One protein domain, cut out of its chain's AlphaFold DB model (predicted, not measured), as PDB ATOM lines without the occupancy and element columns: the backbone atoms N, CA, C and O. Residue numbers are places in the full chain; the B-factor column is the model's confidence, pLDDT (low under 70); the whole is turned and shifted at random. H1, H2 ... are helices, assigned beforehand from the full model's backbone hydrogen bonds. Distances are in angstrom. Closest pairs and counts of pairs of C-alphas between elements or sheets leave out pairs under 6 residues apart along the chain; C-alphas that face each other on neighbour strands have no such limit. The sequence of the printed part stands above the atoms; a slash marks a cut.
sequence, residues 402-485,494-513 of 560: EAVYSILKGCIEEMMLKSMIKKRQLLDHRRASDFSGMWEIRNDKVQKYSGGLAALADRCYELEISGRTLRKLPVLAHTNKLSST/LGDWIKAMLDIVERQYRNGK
ATOM      1  N   GLU A 402     133.407 177.019 194.715       92.75
ATOM      2  CA  GLU A 402     133.449 176.704 193.280       92.75
ATOM      3  C   GLU A 402     134.191 177.767 192.449       92.75
ATOM      4  O   GLU A 402     134.988 177.436 191.563       92.75
ATOM      5  N   ALA A 403     133.981 179.048 192.759       94.44
ATOM      6  CA  ALA A 403     134.692 180.147 192.111       94.44
ATOM      7  C   ALA A 403     136.178 180.142 192.498       94.44
ATOM      8  O   ALA A 403     137.035 180.313 191.632       94.44
ATOM      9  N   VAL A 404     136.498 179.876 193.768       96.62
ATOM     10  CA  VAL A 404     137.876 179.713 194.254       96.62
ATOM     11  C   VAL A 404     138.583 178.592 193.493       96.62
ATOM     12  O   VAL A 404     139.675 178.807 192.963       96.62
ATOM     13  N   TYR A 405     137.952 177.419 193.383       96.81
ATOM     14  CA  TYR A 405     138.485 176.291 192.623       96.81
ATOM     15  C   TYR A 405     138.762 176.677 191.173       96.81
ATOM     16  O   TYR A 405     139.845 176.409 190.660       96.81
ATOM     17  N   SER A 406     137.807 177.344 190.529       95.12
ATOM     18  CA  SER A 406     137.908 177.751 189.128       95.12
ATOM     19  C   SER A 406     139.018 178.788 188.901       95.12
ATOM     20  O   SER A 406     139.783 178.665 187.945       95.12
ATOM     21  N   ILE A 407     139.190 179.752 189.816       96.25
ATOM     22  CA  ILE A 407     140.306 180.716 189.789       96.25
ATOM     23  C   ILE A 407     141.649 179.980 189.893       96.25
ATOM     24  O   ILE A 407     142.549 180.217 189.086       96.25
ATOM     25  N   LEU A 408     141.791 179.071 190.864       97.00
ATOM     26  CA  LEU A 408     143.034 178.322 191.076       97.00
ATOM     27  C   LEU A 408     143.332 177.355 189.922       97.00
ATOM     28  O   LEU A 408     144.487 177.233 189.508       97.00
ATOM     29  N   LYS A 409     142.301 176.698 189.373       96.25
ATOM     30  CA  LYS A 409     142.388 175.857 188.174       96.25
ATOM     31  C   LYS A 409     142.911 176.667 186.992       96.25
ATOM     32  O   LYS A 409     143.902 176.252 186.402       96.25
ATOM     33  N   GLY A 410     142.352 177.852 186.736       94.94
ATOM     34  CA  GLY A 410     142.826 178.750 185.679       94.94
ATOM     35  C   GLY A 410     144.291 179.171 185.858       94.94
ATOM     36  O   GLY A 410     145.064 179.146 184.903       94.94
ATOM     37  N   CYS A 411     144.723 179.474 187.089       96.31
ATOM     38  CA  CYS A 411     146.138 179.744 187.371       96.31
ATOM     39  C   CYS A 411     147.041 178.543 187.044       96.31
ATOM     40  O   CYS A 411     148.108 178.708 186.454       96.31
ATOM     41  N   ILE A 412     146.631 177.332 187.423       95.69
ATOM     42  CA  ILE A 412     147.397 176.108 187.162       95.69
ATOM     43  C   ILE A 412     147.434 175.784 185.667       95.69
ATOM     44  O   ILE A 412     148.482 175.383 185.160       95.69
ATOM     45  N   GLU A 413     146.318 175.946 184.962       94.75
ATOM     46  CA  GLU A 413     146.227 175.731 183.519       94.75
ATOM     47  C   GLU A 413     147.136 176.701 182.761       94.75
ATOM     48  O   GLU A 413     147.893 176.257 181.902       94.75
ATOM     49  N   GLU A 414     147.189 177.974 183.158       94.25
ATOM     50  CA  GLU A 414     148.141 178.943 182.600       94.25
ATOM     51  C   GLU A 414     149.596 178.499 182.823       94.25
ATOM     52  O   GLU A 414     150.415 178.476 181.903       94.25
ATOM     53  N   MET A 415     149.926 178.026 184.026       93.62
ATOM     54  CA  MET A 415     151.256 177.480 184.314       93.62
ATOM     55  C   MET A 415     151.569 176.204 183.515       93.62
ATOM     56  O   MET A 415     152.735 175.936 183.203       93.62
ATOM     57  N   MET A 416     150.558 175.399 183.172       94.12
ATOM     58  CA  MET A 416     150.715 174.254 182.270       94.12
ATOM     59  C   MET A 416     150.951 174.702 180.828       94.12
ATOM     60  O   MET A 416     151.821 174.139 180.160       94.12
ATOM     61  N   LEU A 417     150.221 175.717 180.357       93.31
ATOM     62  CA  LEU A 417     150.387 176.303 179.025       93.31
ATOM     63  C   LEU A 417     151.794 176.887 178.855       93.31
ATOM     64  O   LEU A 417     152.456 176.627 177.852       93.31
ATOM     65  N   LYS A 418     152.313 177.575 179.878       93.44
ATOM     66  CA  LYS A 418     153.686 178.113 179.906       93.44
ATOM     67  C   LYS A 418     154.760 177.074 180.244       93.44
ATOM     68  O   LYS A 418     155.906 177.430 180.499       93.44
ATOM     69  N   SER A 419     154.421 175.781 180.238       90.00
ATOM     70  CA  SER A 419     155.355 174.670 180.478       90.00
ATOM     71  C   SER A 419     156.081 174.699 181.836       90.00
ATOM     72  O   SER A 419     157.074 173.988 182.016       90.00
ATOM     73  N   MET A 420     155.572 175.452 182.818       88.69
ATOM     74  CA  MET A 420     156.069 175.438 184.203       88.69
ATOM     75  C   MET A 420     155.647 174.158 184.934       88.69
ATOM     76  O   MET A 420     156.364 173.653 185.799       88.69
ATOM     77  N   ILE A 421     154.477 173.622 184.572       90.44
ATOM     78  CA  ILE A 421     153.903 172.376 185.086       90.44
ATOM     79  C   ILE A 421     153.605 171.455 183.896       90.44
ATOM     80  O   ILE A 421     153.181 171.900 182.835       90.44
ATOM     81  N   LYS A 422     153.802 170.140 184.049       89.88
ATOM     82  CA  LYS A 422     153.397 169.172 183.016       89.88
ATOM     83  C   LYS A 422     151.875 169.226 182.805       89.88
ATOM     84  O   LYS A 422     151.144 169.070 183.783       89.88
ATOM     85  N   LYS A 423     151.424 169.354 181.547       91.56
ATOM     86  CA  LYS A 423     150.001 169.349 181.156       91.56
ATOM     87  C   LYS A 423     149.279 168.107 181.683       91.56
ATOM     88  O   LYS A 423     149.773 166.983 181.534       91.56
ATOM     89  N   ARG A 424     148.130 168.320 182.324       90.62
ATOM     90  CA  ARG A 424     147.271 167.286 182.915       90.62
ATOM     91  C   ARG A 424     145.814 167.709 182.797       90.62
ATOM     92  O   ARG A 424     145.526 168.897 182.812       90.62
ATOM     93  N   GLN A 425     144.921 166.731 182.723       93.50
ATOM     94  CA  GLN A 425     143.492 166.978 182.847       93.50
ATOM     95  C   GLN A 425     143.138 167.209 184.319       93.50
ATOM     96  O   GLN A 425     143.618 166.478 185.191       93.50
ATOM     97  N   LEU A 426     142.305 168.215 184.574       94.25
ATOM     98  CA  LEU A 426     141.720 168.498 185.879       94.25
ATOM     99  C   LEU A 426     140.198 168.390 185.772       94.25
ATOM    100  O   LEU A 426     139.602 168.896 184.823       94.25
ATOM    101  N   LEU A 427     139.584 167.719 186.744       94.44
ATOM    102  CA  LEU A 427     138.136 167.614 186.881       94.44
ATOM    103  C   LEU A 427     137.508 168.975 187.227       94.44
ATOM    104  O   LEU A 427     138.202 169.947 187.527       94.44
ATOM    105  N   ASP A 428     136.184 169.044 187.167       92.12
ATOM    106  CA  ASP A 428     135.425 170.192 187.665       92.12
ATOM    107  C   ASP A 428     135.229 170.093 189.176       92.12
ATOM    108  O   ASP A 428     135.294 168.997 189.739       92.12
ATOM    109  N   HIS A 429     134.952 171.232 189.817       92.81
ATOM    110  CA  HIS A 429     134.858 171.358 191.273       92.81
ATOM    111  C   HIS A 429     134.006 170.248 191.910       92.81
ATOM    112  O   HIS A 429     134.501 169.531 192.773       92.81
ATOM    113  N   ARG A 430     132.788 170.015 191.395       92.12
ATOM    114  CA  ARG A 430     131.850 168.992 191.898       92.12
ATOM    115  C   ARG A 430     132.423 167.570 191.918       92.12
ATOM    116  O   ARG A 430     132.092 166.800 192.801       92.12
ATOM    117  N   ARG A 431     133.239 167.193 190.928       93.44
ATOM    118  CA  ARG A 431     133.872 165.858 190.880       93.44
ATOM    119  C   ARG A 431     135.190 165.838 191.644       93.44
ATOM    120  O   ARG A 431     135.622 164.797 192.115       93.44
ATOM    121  N   ALA A 432     135.874 166.975 191.706       93.62
ATOM    122  CA  ALA A 432     137.139 167.117 192.404       93.62
ATOM    123  C   ALA A 432     136.960 167.080 193.933       93.62
ATOM    124  O   ALA A 432     137.803 166.499 194.618       93.62
ATOM    125  N   SER A 433     135.861 167.645 194.447       92.69
ATOM    126  CA  SER A 433     135.518 167.679 195.875       92.69
ATOM    127  C   SER A 433     135.405 166.287 196.493       92.69
ATOM    128  O   SER A 433     135.866 166.084 197.611       92.69
ATOM    129  N   ASP A 434     134.921 165.291 195.741       92.31
ATOM    130  CA  ASP A 434     134.809 163.894 196.198       92.31
ATOM    131  C   ASP A 434     136.166 163.278 196.591       92.31
ATOM    132  O   ASP A 434     136.244 162.275 197.307       92.31
ATOM    133  N   PHE A 435     137.264 163.872 196.117       92.06
ATOM    134  CA  PHE A 435     138.621 163.396 196.349       92.06
ATOM    135  C   PHE A 435     139.435 164.300 197.284       92.06
ATOM    136  O   PHE A 435     140.586 163.953 197.563       92.06
ATOM    137  N   SER A 436     138.882 165.416 197.782       90.44
ATOM    138  CA  SER A 436     139.644 166.427 198.534       90.44
ATOM    139  C   SER A 436     140.271 165.870 199.817       90.44
ATOM    140  O   SER A 436     141.463 166.060 200.053       90.44
ATOM    141  N   GLY A 437     139.533 165.073 200.594       87.94
ATOM    142  CA  GLY A 437     140.004 164.535 201.878       87.94
ATOM    143  C   GLY A 437     141.083 163.443 201.801       87.94
ATOM    144  O   GLY A 437     141.751 163.173 202.795       87.94
ATOM    145  N   MET A 438     141.284 162.794 200.647       87.56
ATOM    146  CA  MET A 438     142.198 161.638 200.515       87.56
ATOM    147  C   MET A 438     143.146 161.742 199.316       87.56
ATOM    148  O   MET A 438     143.716 160.741 198.872       87.56
ATOM    149  N   TRP A 439     143.316 162.943 198.765       90.56
ATOM    150  CA  TRP A 439     144.003 163.154 197.492       90.56
ATOM    151  C   TRP A 439     145.457 162.655 197.482       90.56
ATOM    152  O   TRP A 439     145.940 162.178 196.454       90.56
ATOM    153  N   GLU A 440     146.159 162.697 198.619       88.12
ATOM    154  CA  GLU A 440     147.569 162.298 198.700       88.12
ATOM    155  C   GLU A 440     147.797 160.807 198.418       88.12
ATOM    156  O   GLU A 440     148.802 160.446 197.791       88.12
ATOM    157  N   ILE A 441     146.847 159.966 198.838       88.19
ATOM    158  CA  ILE A 441     146.930 158.497 198.830       88.19
ATOM    159  C   ILE A 441     146.428 157.921 197.490       88.19
ATOM    160  O   ILE A 441     146.631 156.749 197.185       88.19
ATOM    161  N   ARG A 442     145.792 158.741 196.641       87.19
ATOM    162  CA  ARG A 442     145.229 158.293 195.359       87.19
ATOM    163  C   ARG A 442     146.319 157.909 194.351       87.19
ATOM    164  O   ARG A 442     147.270 158.656 194.114       87.19
ATOM    165  N   ASN A 443     146.120 156.761 193.700       86.75
ATOM    166  CA  ASN A 443     146.995 156.272 192.629       86.75
ATOM    167  C   ASN A 443     146.693 156.934 191.280       86.75
ATOM    168  O   ASN A 443     147.615 157.232 190.516       86.75
ATOM    169  N   ASP A 444     145.413 157.191 190.991       92.50
ATOM    170  CA  ASP A 444     145.021 157.928 189.794       92.50
ATOM    171  C   ASP A 444     145.470 159.389 189.916       92.50
ATOM    172  O   ASP A 444     145.070 160.120 190.824       92.50
ATOM    173  N   LYS A 445     146.313 159.816 188.973       91.25
ATOM    174  CA  LYS A 445     146.882 161.165 188.931       91.25
ATOM    175  C   LYS A 445     145.811 162.232 188.705       91.25
ATOM    176  O   LYS A 445     145.985 163.329 189.224       91.25
ATOM    177  N   VAL A 446     144.746 161.941 187.951       93.50
ATOM    178  CA  VAL A 446     143.661 162.907 187.707       93.50
ATOM    179  C   VAL A 446     142.922 163.168 189.015       93.50
ATOM    180  O   VAL A 446     142.909 164.301 189.492       93.50
ATOM    181  N   GLN A 447     142.433 162.111 189.670       93.62
ATOM    182  CA  GLN A 447     141.773 162.207 190.978       93.62
ATOM    183  C   GLN A 447     142.683 162.827 192.044       93.62
ATOM    184  O   GLN A 447     142.248 163.689 192.801       93.62
ATOM    185  N   LYS A 448     143.963 162.437 192.077       93.94
ATOM    186  CA  LYS A 448     144.959 162.975 193.009       93.94
ATOM    187  C   LYS A 448     145.106 164.486 192.880       93.94
ATOM    188  O   LYS A 448     144.961 165.199 193.862       93.94
ATOM    189  N   TYR A 449     145.416 165.002 191.693       94.94
ATOM    190  CA  TYR A 449     145.679 166.436 191.563       94.94
ATOM    191  C   TYR A 449     144.403 167.278 191.583       94.94
ATOM    192  O   TYR A 449     144.427 168.369 192.145       94.94
ATOM    193  N   SER A 450     143.292 166.773 191.038       96.06
ATOM    194  CA  SER A 450     141.999 167.450 191.156       96.06
ATOM    195  C   SER A 450     141.522 167.511 192.603       96.06
ATOM    196  O   SER A 450     141.132 168.588 193.040       96.06
ATOM    197  N   GLY A 451     141.642 166.418 193.363       95.56
ATOM    198  CA  GLY A 451     141.346 166.400 194.796       95.56
ATOM    199  C   GLY A 451     142.256 167.330 195.596       95.56
ATOM    200  O   GLY A 451     141.775 168.083 196.431       95.56
ATOM    201  N   GLY A 452     143.559 167.364 195.297       96.06
ATOM    202  CA  GLY A 452     144.485 168.284 195.968       96.06
ATOM    203  C   GLY A 452     144.171 169.754 195.697       96.06
ATOM    204  O   GLY A 452     144.277 170.587 196.594       96.06
ATOM    205  N   LEU A 453     143.744 170.071 194.475       96.88
ATOM    206  CA  LEU A 453     143.280 171.407 194.124       96.88
ATOM    207  C   LEU A 453     141.961 171.757 194.827       96.88
ATOM    208  O   LEU A 453     141.819 172.883 195.291       96.88
ATOM    209  N   ALA A 454     141.032 170.803 194.943       96.56
ATOM    210  CA  ALA A 454     139.793 170.984 195.697       96.56
ATOM    211  C   ALA A 454     140.081 171.241 197.180       96.56
ATOM    212  O   ALA A 454     139.613 172.233 197.714       96.56
ATOM    213  N   ALA A 455     140.971 170.460 197.798       95.81
ATOM    214  CA  ALA A 455     141.390 170.679 199.181       95.81
ATOM    215  C   ALA A 455     142.021 172.069 199.403       95.81
ATOM    216  O   ALA A 455     141.765 172.719 200.414       95.81
ATOM    217  N   LEU A 456     142.834 172.550 198.452       96.44
ATOM    218  CA  LEU A 456     143.363 173.918 198.486       96.44
ATOM    219  C   LEU A 456     142.247 174.963 198.356       96.44
ATOM    220  O   LEU A 456     142.282 175.966 199.068       96.44
ATOM    221  N   ALA A 457     141.284 174.742 197.463       96.69
ATOM    222  CA  ALA A 457     140.162 175.649 197.253       96.69
ATOM    223  C   ALA A 457     139.250 175.731 198.484       96.69
ATOM    224  O   ALA A 457     138.994 176.839 198.956       96.69
ATOM    225  N   ASP A 458     138.857 174.587 199.049       95.12
ATOM    226  CA  ASP A 458     138.082 174.480 200.290       95.12
ATOM    227  C   ASP A 458     138.779 175.256 201.408       95.12
ATOM    228  O   ASP A 458     138.181 176.111 202.062       95.12
ATOM    229  N   ARG A 459     140.097 175.058 201.551       94.94
ATOM    230  CA  ARG A 459     140.871 175.750 202.579       94.94
ATOM    231  C   ARG A 459     140.961 177.257 202.356       94.94
ATOM    232  O   ARG A 459     140.940 178.017 203.318       94.94
ATOM    233  N   CYS A 460     141.084 177.707 201.111       95.94
ATOM    234  CA  CYS A 460     141.083 179.134 200.797       95.94
ATOM    235  C   CYS A 460     139.706 179.772 201.033       95.94
ATOM    236  O   CYS A 460     139.642 180.918 201.472       95.94
ATOM    237  N   TYR A 461     138.626 179.038 200.762       95.12
ATOM    238  CA  TYR A 461     137.258 179.474 201.018       95.12
ATOM    239  C   TYR A 461     136.977 179.602 202.521       95.12
ATOM    240  O   TYR A 461     136.539 180.658 202.964       95.12
ATOM    241  N   GLU A 462     137.332 178.591 203.325       94.38
ATOM    242  CA  GLU A 462     137.218 178.623 204.798       94.38
ATOM    243  C   GLU A 462     137.962 179.800 205.447       94.38
ATOM    244  O   GLU A 462     137.642 180.217 206.558       94.38
ATOM    245  N   LEU A 463     139.005 180.290 204.777       94.12
ATOM    246  CA  LEU A 463     139.857 181.379 205.240       94.12
ATOM    247  C   LEU A 463     139.515 182.729 204.604       94.12
ATOM    248  O   LEU A 463     140.282 183.676 204.776       94.12
ATOM    249  N   GLU A 464     138.400 182.813 203.869       94.62
ATOM    250  CA  GLU A 464     137.890 184.051 203.271       94.62
ATOM    251  C   GLU A 464     138.931 184.770 202.388       94.62
ATOM    252  O   GLU A 464     139.030 185.998 202.332       94.62
ATOM    253  N   ILE A 465     139.750 183.993 201.670       94.06
ATOM    254  CA  ILE A 465     140.839 184.535 200.859       94.06
ATOM    255  C   ILE A 465     140.278 185.295 199.647       94.06
ATOM    256  O   ILE A 465     139.584 184.739 198.797       94.06
ATOM    257  N   SER A 466     140.642 186.577 199.524       95.00
ATOM    258  CA  SER A 466     140.217 187.426 198.401       95.00
ATOM    259  C   SER A 466     140.720 186.926 197.041       95.00
ATOM    260  O   SER A 466     141.818 186.370 196.931       95.00
ATOM    261  N   GLY A 467     139.981 187.230 195.968       94.38
ATOM    262  CA  GLY A 467     140.369 186.898 194.591       94.38
ATOM    263  C   GLY A 467     141.754 187.426 194.194       94.38
ATOM    264  O   GLY A 467     142.530 186.723 193.541       94.38
ATOM    265  N   ARG A 468     142.114 188.632 194.656       94.69
ATOM    266  CA  ARG A 468     143.461 189.206 194.488       94.69
ATOM    267  C   ARG A 468     144.533 188.316 195.118       94.69
ATOM    268  O   ARG A 468     145.572 188.091 194.500       94.69
ATOM    269  N   THR A 469     144.306 187.829 196.335       94.69
ATOM    270  CA  THR A 469     145.257 186.953 197.030       94.69
ATOM    271  C   THR A 469     145.338 185.585 196.357       94.69
ATOM    272  O   THR A 469     146.449 185.110 196.136       94.69
ATOM    273  N   LEU A 470     144.207 185.001 195.934       96.00
ATOM    274  CA  LEU A 470     144.171 183.728 195.198       96.00
ATOM    275  C   LEU A 470     145.071 183.759 193.958       96.00
ATOM    276  O   LEU A 470     145.921 182.889 193.788       96.00
ATOM    277  N   ARG A 471     144.963 184.810 193.136       95.88
ATOM    278  CA  ARG A 471     145.801 184.979 191.934       95.88
ATOM    279  C   ARG A 471     147.282 185.216 192.242       95.88
ATOM    280  O   ARG A 471     148.128 184.961 191.391       95.88
ATOM    281  N   LYS A 472     147.616 185.682 193.451       95.12
ATOM    282  CA  LYS A 472     149.003 185.854 193.916       95.12
ATOM    283  C   LYS A 472     149.609 184.573 194.495       95.12
ATOM    284  O   LYS A 472     150.835 184.492 194.583       95.12
ATOM    285  N   LEU A 473     148.801 183.573 194.868       94.69
ATOM    286  CA  LEU A 473     149.286 182.341 195.501       94.69
ATOM    287  C   LEU A 473     150.375 181.614 194.698       94.69
ATOM    288  O   LEU A 473     151.368 181.239 195.322       94.69
ATOM    289  N   PRO A 474     150.286 181.457 193.360       94.44
ATOM    290  CA  PRO A 474     151.359 180.821 192.597       94.44
ATOM    291  C   PRO A 474     152.696 181.556 192.736       94.44
ATOM    292  O   PRO A 474     153.727 180.938 192.988       94.44
ATOM    293  N   VAL A 475     152.694 182.889 192.658       92.62
ATOM    294  CA  VAL A 475     153.919 183.689 192.813       92.62
ATOM    295  C   VAL A 475     154.482 183.537 194.224       92.62
ATOM    296  O   VAL A 475     155.672 183.271 194.382       92.62
ATOM    297  N   LEU A 476     153.630 183.624 195.251       91.12
ATOM    298  CA  LEU A 476     154.044 183.453 196.645       91.12
ATOM    299  C   LEU A 476     154.603 182.045 196.912       91.12
ATOM    300  O   LEU A 476     155.596 181.906 197.628       91.12
ATOM    301  N   ALA A 477     153.997 181.003 196.331       91.31
ATOM    302  CA  ALA A 477     154.469 179.617 196.412       91.31
ATOM    303  C   ALA A 477     155.847 179.461 195.782       91.31
ATOM    304  O   ALA A 477     156.737 178.832 196.366       91.31
ATOM    305  N   HIS A 478     156.046 180.092 194.627       89.12
ATOM    306  CA  HIS A 478     157.330 180.078 193.957       89.12
ATOM    307  C   HIS A 478     158.423 180.736 194.804       89.12
ATOM    308  O   HIS A 478     159.448 180.108 195.074       89.12
ATOM    309  N   THR A 479     158.194 181.970 195.262       86.75
ATOM    310  CA  THR A 479     159.210 182.774 195.954       86.75
ATOM    311  C   THR A 479     159.614 182.199 197.306       86.75
ATOM    312  O   THR A 479     160.802 182.200 197.617       86.75
ATOM    313  N   ASN A 480     158.671 181.673 198.089       79.62
ATOM    314  CA  ASN A 480     158.942 181.246 199.466       79.62
ATOM    315  C   ASN A 480     159.434 179.800 199.600       79.62
ATOM    316  O   ASN A 480     160.034 179.450 200.618       79.62
ATOM    317  N   LYS A 481     159.115 178.929 198.637       77.12
ATOM    318  CA  LYS A 481     159.305 177.477 198.799       77.12
ATOM    319  C   LYS A 481     159.970 176.790 197.628       77.12
ATOM    320  O   LYS A 481     160.733 175.849 197.835       77.12
ATOM    321  N   LEU A 482     159.673 177.220 196.408       77.50
ATOM    322  CA  LEU A 482     160.124 176.495 195.223       77.50
ATOM    323  C   LEU A 482     161.425 177.067 194.643       77.50
ATOM    324  O   LEU A 482     162.172 176.309 194.019       77.50
ATOM    325  N   SER A 483     161.724 178.344 194.911       72.31
ATOM    326  CA  SER A 483     162.938 179.062 194.493       72.31
ATOM    327  C   SER A 483     164.215 178.527 195.162       72.31
ATOM    328  O   SER A 483     165.198 178.246 194.480       72.31
ATOM    329  N   SER A 484     164.191 178.307 196.480       58.94
ATOM    330  CA  SER A 484     165.357 177.924 197.297       58.94
ATOM    331  C   SER A 484     165.788 176.467 197.134       58.94
ATOM    332  O   SER A 484     166.907 176.098 197.471       58.94
ATOM    333  N   THR A 485     164.926 175.621 196.571       56.53
ATOM    334  CA  THR A 485     165.205 174.188 196.382       56.53
ATOM    335  C   THR A 485     165.809 173.907 194.985       56.53
ATOM    336  O   THR A 485     165.780 172.770 194.502       56.53
ATOM    337  N   LEU A 494     152.965 169.146 189.943       91.31
ATOM    338  CA  LEU A 494     151.735 169.827 190.363       91.31
ATOM    339  C   LEU A 494     151.441 169.618 191.861       91.31
ATOM    340  O   LEU A 494     150.942 170.517 192.527       91.31
ATOM    341  N   GLY A 495     151.814 168.458 192.410       91.06
ATOM    342  CA  GLY A 495     151.678 168.186 193.840       91.06
ATOM    343  C   GLY A 495     152.548 169.104 194.698       91.06
ATOM    344  O   GLY A 495     152.079 169.574 195.727       91.06
ATOM    345  N   ASP A 496     153.772 169.408 194.255       91.00
ATOM    346  CA  ASP A 496     154.669 170.328 194.969       91.00
ATOM    347  C   ASP A 496     154.096 171.750 194.995       91.00
ATOM    348  O   ASP A 496     154.139 172.414 196.027       91.00
ATOM    349  N   TRP A 497     153.507 172.194 193.879       93.81
ATOM    350  CA  TRP A 497     152.828 173.487 193.787       93.81
ATOM    351  C   TRP A 497     151.612 173.572 194.711       93.81
ATOM    352  O   TRP A 497     151.500 174.532 195.471       93.81
ATOM    353  N   ILE A 498     150.736 172.561 194.695       94.56
ATOM    354  CA  ILE A 498     149.557 172.501 195.575       94.56
ATOM    355  C   ILE A 498     149.987 172.534 197.048       94.56
ATOM    356  O   ILE A 498     149.467 173.338 197.818       94.56
ATOM    357  N   LYS A 499     150.985 171.729 197.435       93.44
ATOM    358  CA  LYS A 499     151.510 171.695 198.812       93.44
ATOM    359  C   LYS A 499     152.139 173.023 199.232       93.44
ATOM    360  O   LYS A 499     151.917 173.473 200.352       93.44
ATOM    361  N   ALA A 500     152.906 173.658 198.347       93.06
ATOM    362  CA  ALA A 500     153.507 174.960 198.621       93.06
ATOM    363  C   ALA A 500     152.446 176.059 198.802       93.06
ATOM    364  O   ALA A 500     152.583 176.889 199.696       93.06
ATOM    365  N   MET A 501     151.381 176.049 197.991       95.25
ATOM    366  CA  MET A 501     150.260 176.983 198.138       95.25
ATOM    367  C   MET A 501     149.480 176.742 199.438       95.25
ATOM    368  O   MET A 501     149.216 177.706 200.154       95.25
ATOM    369  N   LEU A 502     149.190 175.482 199.790       94.06
ATOM    370  CA  LEU A 502     148.544 175.117 201.059       94.06
ATOM    371  C   LEU A 502     149.328 175.640 202.275       94.06
ATOM    372  O   LEU A 502     148.756 176.311 203.130       94.06
ATOM    373  N   ASP A 503     150.646 175.418 202.322       91.81
ATOM    374  CA  ASP A 503     151.493 175.892 203.431       91.81
ATOM    375  C   ASP A 503     151.486 177.428 203.552       91.81
ATOM    376  O   ASP A 503     151.489 177.971 204.656       91.81
ATOM    377  N   ILE A 504     151.428 178.165 202.438       91.81
ATOM    378  CA  ILE A 504     151.335 179.635 202.472       91.81
ATOM    379  C   ILE A 504     150.001 180.098 203.033       91.81
ATOM    380  O   ILE A 504     149.977 180.995 203.879       91.81
ATOM    381  N   VAL A 505     148.912 179.483 202.583       92.25
ATOM    382  CA  VAL A 505     147.559 179.774 203.059       92.25
ATOM    383  C   VAL A 505     147.468 179.523 204.571       92.25
ATOM    384  O   VAL A 505     146.996 180.378 205.322       92.25
ATOM    385  N   GLU A 506     148.033 178.416 205.057       88.81
ATOM    386  CA  GLU A 506     148.093 178.116 206.491       88.81
ATOM    387  C   GLU A 506     148.950 179.109 207.290       88.81
ATOM    388  O   GLU A 506     148.578 179.498 208.401       88.81
ATOM    389  N   ARG A 507     150.094 179.541 206.749       85.88
ATOM    390  CA  ARG A 507     150.970 180.527 207.405       85.88
ATOM    391  C   ARG A 507     150.311 181.892 207.528       85.88
ATOM    392  O   ARG A 507     150.393 182.500 208.593       85.88
ATOM    393  N   GLN A 508     149.657 182.367 206.467       79.56
ATOM    394  CA  GLN A 508     148.948 183.649 206.502       79.56
ATOM    395  C   GLN A 508     147.841 183.638 207.557       79.56
ATOM    396  O   GLN A 508     147.719 184.596 208.320       79.56
ATOM    397  N   TYR A 509     147.122 182.523 207.689       76.12
ATOM    398  CA  TYR A 509     146.122 182.363 208.739       76.12
ATOM    399  C   TYR A 509     146.708 182.408 210.155       76.12
ATOM    400  O   TYR A 509     146.177 183.095 211.030       76.12
ATOM    401  N   ARG A 510     147.822 181.700 210.397       78.19
ATOM    402  CA  ARG A 510     148.491 181.710 211.710       78.19
ATOM    403  C   ARG A 510     148.946 183.118 212.086       78.19
ATOM    404  O   ARG A 510     148.687 183.553 213.205       78.19
ATOM    405  N   ASN A 511     149.536 183.844 211.138       71.88
ATOM    406  CA  ASN A 511     149.981 185.219 211.353       71.88
ATOM    407  C   ASN A 511     148.804 186.171 211.632       71.88
ATOM    408  O   ASN A 511     148.909 186.992 212.541       71.88
ATOM    409  N   GLY A 512     147.674 186.016 210.930       59.84
ATOM    410  CA  GLY A 512     146.456 186.808 211.162       59.84
ATOM    411  C   GLY A 512     145.819 186.574 212.540       59.84
ATOM    412  O   GLY A 512     145.393 187.521 213.202       59.84
ATOM    413  N   LYS A 513     145.826 185.330 213.040       52.84
ATOM    414  CA  LYS A 513     145.368 185.019 214.409       52.84
ATOM    415  C   LYS A 513     146.293 185.574 215.491       52.84
ATOM    416  O   LYS A 513     145.812 186.025 216.527       52.84
TER     417      LYS A 513
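What this domain is: This is residues 402 to 485 and 494 to 513 of the 560 residues of the protein "AAA domain-containing protein" of Kwoniella mangroviensis CBS 10435 (UniProt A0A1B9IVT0). H3 and H5 run side by side at 14 degrees, H1 and H4 cross one side of this pair, and H2 packs across H3. The compact, all-helix printed part has 104 residues with five named helices. The radius of gyration of the C-alphas is 12.8 A, the spans 35 by 28 by 24 A.

Where its parts are: H1, residues 402 to 417, begins at C-alpha (133.449, 176.704, 193.280). H2 is residues 429 to 441, H3 445 to 462, H4 467 to 482. H5, residues 494 to 513, ends at C-alpha (145.368, 185.019, 214.409).

How they stand to each other: H3 touches H1, closest C-alphas 457 and 405, 5.0 A, and H5, closest C-alphas 456 and 502, 5.9 A. Every O i to N i+4 pair is within hydrogen-bond range in H1, H3 and H5, 10 of 12 in H4, 2 of 9 in H2, beside 5 of 10 for i+3.

The domain as a whole: C-alphas 485 and 494, across the cut, are 15.4 A apart. The H1 to H2 link is long. Residues 484 to 485 and 512 to 513 are under pLDDT 70.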